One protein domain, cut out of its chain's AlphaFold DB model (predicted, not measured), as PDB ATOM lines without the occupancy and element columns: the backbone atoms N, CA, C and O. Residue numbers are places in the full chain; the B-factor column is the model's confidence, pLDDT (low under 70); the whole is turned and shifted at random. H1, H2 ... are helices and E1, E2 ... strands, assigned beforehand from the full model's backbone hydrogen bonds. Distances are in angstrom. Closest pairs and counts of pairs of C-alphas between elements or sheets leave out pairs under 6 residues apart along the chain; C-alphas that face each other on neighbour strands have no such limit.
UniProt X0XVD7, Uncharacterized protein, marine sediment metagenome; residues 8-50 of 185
ATOM      1  N   GLU A   8     172.367 170.605 180.105       93.94
ATOM      2  CA  GLU A   8     171.604 169.771 181.041       93.94
ATOM      3  C   GLU A   8     170.122 169.663 180.659       93.94
ATOM      4  O   GLU A   8     169.542 168.575 180.677       93.94
ATOM      5  N   GLU A   9     169.517 170.778 180.243       94.19
ATOM      6  CA  GLU A   9     168.124 170.837 179.791       94.19
ATOM      7  C   GLU A   9     167.937 170.047 178.494       94.19
ATOM      8  O   GLU A   9     166.948 169.329 178.320       94.19
ATOM      9  N   LEU A  10     168.910 170.135 177.585       92.94
ATOM     10  CA  LEU A  10     168.927 169.355 176.357       92.94
ATOM     11  C   LEU A  10     169.064 167.856 176.651       92.94
ATOM     12  O   LEU A  10     168.339 167.058 176.057       92.94
ATOM     13  N   ALA A  11     169.938 167.461 177.578       92.44
ATOM     14  CA  ALA A  11     170.078 166.070 178.000       92.44
ATOM     15  C   ALA A  11     168.786 165.544 178.650       92.44
ATOM     16  O   ALA A  11     168.314 164.456 178.316       92.44
ATOM     17  N   ALA A  12     168.158 166.334 179.526       93.50
ATOM     18  CA  ALA A  12     166.872 166.000 180.135       93.50
ATOM     19  C   ALA A  12     165.749 165.856 179.100       93.50
ATOM     20  O   ALA A  12     164.876 164.999 179.249       93.50
ATOM     21  N   PHE A  13     165.782 166.659 178.041       92.12
ATOM     22  CA  PHE A  13     164.853 166.550 176.929       92.12
ATOM     23  C   PHE A  13     165.093 165.291 176.084       92.12
ATOM     24  O   PHE A  13     164.144 164.553 175.829       92.12
ATOM     25  N   LYS A  14     166.345 165.001 175.702       91.62
ATOM     26  CA  LYS A  14     166.699 163.813 174.901       91.62
ATOM     27  C   LYS A  14     166.293 162.507 175.582       91.62
ATOM     28  O   LYS A  14     165.753 161.632 174.916       91.62
ATOM     29  N   ARG A  15     166.404 162.420 176.914       92.50
ATOM     30  CA  ARG A  15     165.928 161.263 177.704       92.50
ATOM     31  C   ARG A  15     164.432 160.957 177.548       92.50
ATOM     32  O   ARG A  15     164.001 159.852 177.866       92.50
ATOM     33  N   LYS A  16     163.630 161.917 177.080       92.75
ATOM     34  CA  LYS A  16     162.189 161.742 176.838       92.75
ATOM     35  C   LYS A  16     161.875 161.309 175.405       92.75
ATOM     36  O   LYS A  16     160.743 160.910 175.140       92.75
ATOM     37  N   ILE A  17     162.841 161.380 174.490       92.75
ATOM     38  CA  ILE A  17     162.653 161.034 173.083       92.75
ATOM     39  C   ILE A  17     163.004 159.565 172.859       92.75
ATOM     40  O   ILE A  17     164.043 159.076 173.296       92.75
ATOM     41  N   ARG A  18     162.136 158.878 172.119       93.00
ATOM     42  CA  ARG A  18     162.407 157.575 171.516       93.00
ATOM     43  C   ARG A  18     162.041 157.677 170.049       93.00
ATOM     44  O   ARG A  18     160.916 158.058 169.733       93.00
ATOM     45  N   VAL A  19     162.981 157.369 169.167       90.50
ATOM     46  CA  VAL A  19     162.742 157.397 167.725       90.50
ATOM     47  C   VAL A  19     162.673 155.972 167.217       90.50
ATOM     48  O   VAL A  19     163.603 155.197 167.413       90.50
ATOM     49  N   HIS A  20     161.579 155.632 166.544       92.12
ATOM     50  CA  HIS A  20     161.475 154.398 165.779       92.12
ATOM     51  C   HIS A  20     161.541 154.748 164.298       92.12
ATOM     52  O   HIS A  20     160.584 155.263 163.728       92.12
ATOM     53  N   SER A  21     162.699 154.514 163.692       89.44
ATOM     54  CA  SER A  21     162.938 154.799 162.285       89.44
ATOM     55  C   SER A  21     162.761 153.554 161.431       89.44
ATOM     56  O   SER A  21     163.306 152.484 161.727       89.44
ATOM     57  N   ILE A  22     162.031 153.715 160.333       86.50
ATOM     58  CA  ILE A  22     161.846 152.690 159.314       86.50
ATOM     59  C   ILE A  22     162.739 153.055 158.134       86.50
ATOM     60  O   ILE A  22     162.518 154.064 157.474       86.50
ATOM     61  N   ALA A  23     163.741 152.222 157.870       85.69
ATOM     62  CA  ALA A  23     164.672 152.358 156.748       85.69
ATOM     63  C   ALA A  23     165.518 153.646 156.674       85.69
ATOM     64  O   ALA A  23     166.254 153.762 155.702       85.69
ATOM     65  N   ASP A  24     165.454 154.565 157.649       88.06
ATOM     66  CA  ASP A  24     166.205 155.834 157.634       88.06
ATOM     67  C   ASP A  24     166.079 156.562 156.279       88.06
ATOM     68  O   ASP A  24     167.053 156.764 155.561       88.06
ATOM     69  N   GLN A  25     164.844 156.900 155.896       82.62
ATOM     70  CA  GLN A  25     164.488 157.337 154.537       82.62
ATOM     71  C   GLN A  25     165.108 158.673 154.085       82.62
ATOM     72  O   GLN A  25     164.934 159.068 152.932       82.62
ATOM     73  N   ASP A  26     165.826 159.375 154.961       85.94
ATOM     74  CA  ASP A  26     166.509 160.622 154.643       85.94
ATOM     75  C   ASP A  26     167.861 160.767 155.369       85.94
ATOM     76  O   ASP A  26     168.287 159.933 156.171       85.94
ATOM     77  N   ARG A  27     168.549 161.882 155.089       88.75
ATOM     78  CA  ARG A  27     169.836 162.223 155.715       88.75
ATOM     79  C   ARG A  27     169.726 162.641 157.188       88.75
ATOM     80  O   ARG A  27     170.751 162.730 157.863       88.75
ATOM     81  N   THR A  28     168.519 162.903 157.691       88.50
ATOM     82  CA  THR A  28     168.293 163.355 159.070       88.50
ATOM     83  C   THR A  28     168.682 162.264 160.054       88.50
ATOM     84  O   THR A  28     169.325 162.543 161.062       88.50
ATOM     85  N   ALA A  29     168.357 161.009 159.736       90.56
ATOM     86  CA  ALA A  29     168.715 159.869 160.571       90.56
ATOM     87  C   ALA A  29     170.234 159.746 160.774       90.56
ATOM     88  O   ALA A  29     170.682 159.517 161.896       90.56
ATOM     89  N   GLY A  30     171.022 159.942 159.711       91.94
ATOM     90  CA  GLY A  30     172.484 159.958 159.799       91.94
ATOM     91  C   GLY A  30     172.980 161.078 160.711       91.94
ATOM     92  O   GLY A  30     173.709 160.819 161.666       91.94
ATOM     93  N   TRP A  31     172.492 162.300 160.480       94.31
ATOM     94  CA  TRP A  31     172.872 163.470 161.271       94.31
ATOM     95  C   TRP A  31     172.553 163.305 162.765       94.31
ATOM     96  O   TRP A  31     173.414 163.560 163.605       94.31
ATOM     97  N   VAL A  32     171.352 162.828 163.116       93.38
ATOM     98  CA  VAL A  32     170.946 162.641 164.522       93.38
ATOM     99  C   VAL A  32     171.794 161.575 165.208       93.38
ATOM    100  O   VAL A  32     172.201 161.777 166.348       93.38
ATOM    101  N   LYS A  33     172.092 160.455 164.542       93.62
ATOM    102  CA  LYS A  33     172.928 159.395 165.128       93.62
ATOM    103  C   LYS A  33     174.360 159.858 165.385       93.62
ATOM    104  O   LYS A  33     174.948 159.455 166.381       93.62
ATOM    105  N   GLU A  34     174.893 160.708 164.510       96.06
ATOM    106  CA  GLU A  34     176.231 161.285 164.652       96.06
ATOM    107  C   GLU A  34     176.291 162.349 165.762       96.06
ATOM    108  O   GLU A  34     177.176 162.308 166.613       96.06
ATOM    109  N   HIS A  35     175.328 163.274 165.804       94.06
ATOM    110  CA  HIS A  35     175.383 164.452 166.683       94.06
ATOM    111  C   HIS A  35     174.660 164.258 168.028       94.06
ATOM    112  O   HIS A  35     174.876 165.009 168.986       94.06
ATOM    113  N   HIS A  36     173.775 163.264 168.119       93.19
ATOM    114  CA  HIS A  36     172.962 162.962 169.299       93.19
ATOM    115  C   HIS A  36     172.885 161.451 169.589       93.19
ATOM    116  O   HIS A  36     171.776 160.910 169.708       93.19
ATOM    117  N   PRO A  37     174.033 160.763 169.742       94.56
ATOM    118  CA  PRO A  37     174.080 159.309 169.929       94.56
ATOM    119  C   PRO A  37     173.402 158.825 171.222       94.56
ATOM    120  O   PRO A  37     173.102 157.645 171.360       94.56
ATOM    121  N   ASP A  38     173.129 159.725 172.167       93.69
ATOM    122  CA  ASP A  38     172.412 159.452 173.414       93.69
ATOM    123  C   ASP A  38     170.880 159.438 173.260       93.69
ATOM    124  O   ASP A  38     170.155 159.162 174.217       93.69
ATOM    125  N   THR A  39     170.366 159.725 172.062       94.00
ATOM    126  CA  THR A  39     168.940 159.579 171.754       94.00
ATOM    127  C   THR A  39     168.604 158.105 171.562       94.00
ATOM    128  O   THR A  39     169.212 157.419 170.744       94.00
ATOM    129  N   PHE A  40     167.585 157.612 172.266       94.44
ATOM    130  CA  PHE A  40     167.148 156.229 172.110       94.44
ATOM    131  C   PHE A  40     166.544 156.005 170.715       94.44
ATOM    132  O   PHE A  40     165.495 156.569 170.385       94.44
ATOM    133  N   TRP A  41     167.202 155.176 169.903       95.00
ATOM    134  CA  TRP A  41     166.870 154.975 168.494       95.00
ATOM    135  C   TRP A  41     166.664 153.497 168.167       95.00
ATOM    136  O   TRP A  41     167.580 152.685 168.275       95.00
ATOM    137  N   ILE A  42     165.471 153.154 167.690       91.56
ATOM    138  CA  ILE A  42     165.151 151.845 167.129       91.56
ATOM    139  C   ILE A  42     165.177 151.978 165.613       91.56
ATOM    140  O   ILE A  42     164.385 152.714 165.028       91.56
ATOM    141  N   PHE A  43     166.071 151.239 164.966       91.31
ATOM    142  CA  PHE A  43     166.095 151.120 163.515       91.31
ATOM    143  C   PHE A  43     165.383 149.841 163.076       91.31
ATOM    144  O   PHE A  43     165.627 148.760 163.608       91.31
ATOM    145  N   SER A  44     164.507 149.952 162.084       83.56
ATOM    146  CA  SER A  44     163.776 148.824 161.521       83.56
ATOM    147  C   SER A  44     163.917 148.769 160.010       83.56
ATOM    148  O   SER A  44     163.414 149.622 159.280       83.56
ATOM    149  N   ARG A  45     164.575 147.709 159.535       76.94
ATOM    150  CA  ARG A  45     164.763 147.439 158.102       76.94
ATOM    151  C   ARG A  45     163.746 146.455 157.520       76.94
ATOM    152  O   ARG A  45     163.623 146.345 156.307       76.94
ATOM    153  N   SER A  46     163.058 145.701 158.368       70.06
ATOM    154  CA  SER A  46     162.145 144.625 157.962       70.06
ATOM    155  C   SER A  46     160.677 145.041 157.984       70.06
ATOM    156  O   SER A  46     159.887 144.485 157.231       70.06
ATOM    157  N   LEU A  47     160.297 146.053 158.771       66.00
ATOM    158  CA  LEU A  47     158.886 146.418 158.964       66.00
ATOM    159  C   LEU A  47     158.188 146.927 157.692       66.00
ATOM    160  O   LEU A  47     156.982 146.774 157.558       66.00
ATOM    161  N   PHE A  48     158.933 147.461 156.722       62.12
ATOM    162  CA  PHE A  48     158.375 147.826 155.415       62.12
ATOM    163  C   PHE A  48     158.406 146.674 154.397       62.12
ATOM    164  O   PHE A  48     157.764 146.766 153.355       62.12
ATOM    165  N   ARG A  49     159.116 145.570 154.679       55.00
ATOM    166  CA  ARG A  49     159.134 144.387 153.799       55.00
ATOM    167  C   ARG A  49     157.825 143.616 153.836       55.00
ATOM    168  O   ARG A  49     157.528 142.932 152.865       55.00
ATOM    169  N   GLY A  50     157.037 143.758 154.903       51.22
ATOM    170  CA  GLY A  50     155.691 143.190 154.980       51.22
ATOM    171  C   GLY A  50     154.809 143.612 153.797       51.22
ATOM    172  O   GLY A  50     154.044 142.816 153.272       51.22
TER     173      GLY A  50
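AT A GLANCE: This is residues 8 to 50 of the 185 residues of an uncharacterized protein of marine sediment metagenome (UniProt X0XVD7). Two short parallel strands, E1 and E2, lie side by side as a small ribbon, and helix H2 lies over one face of it across a loose gap, in a wide loop of chain. H1 at one end and the tail of residues 45 to 50 at the other draw the shape out lengthwise. The printed part has 43 residues, with two named helices and two named strands in the order H1, E1, H2, E2; the class is mixed, helices and strands. It is loose, with a radius of gyration of the C-alphas of 11.8 A and spans of 40 by 18 by 10 A.

HOW THE PARTS SIT: E1, residues 18 to 22, and E2, residues 40 to 44, are parallel neighbours, with 17 degrees between their directions. C-alphas 20 and 42 face each other at 4.7 A. N 21 and O 42 are within hydrogen-bond range at 2.8 A, as are N 42 and O 19 at 2.8 A. With H2, residues 27 to 35, the strands form a strand-helix-strand unit, two parallel neighbour strands with a helix between them along the chain, and its crossover is right-handed. The closest C-alphas of E1 and H2 are those of Ser 21 and Ala 29, 7.9 A apart. H2 and E2 are near each other, with 5 pairs of C-alphas within 10 A. H1, residues 8 to 14, is apart from H2. H1 and E2 are only just apart, at 8.1 A. In H1 and H2 every O i to N i+4 pair is within hydrogen-bond range.

IN THESE COORDINATES: E1 is 13.2 A long and E2 13.4 A, ending at C-alpha 44 (163.776, 148.824, 161.521). H2 is 12.5 A long. H1 is 9.9 A long and begins at C-alpha 8 (171.604, 169.771, 181.041).

THE WHOLE: The C-alphas of Glu 8 and Gly 50, the two farthest apart, are 40.5 A apart. The printed part has no cut, and its three links are tight. The mean pLDDT of the printed part is 87.6; residues 47 to 50 are under 70.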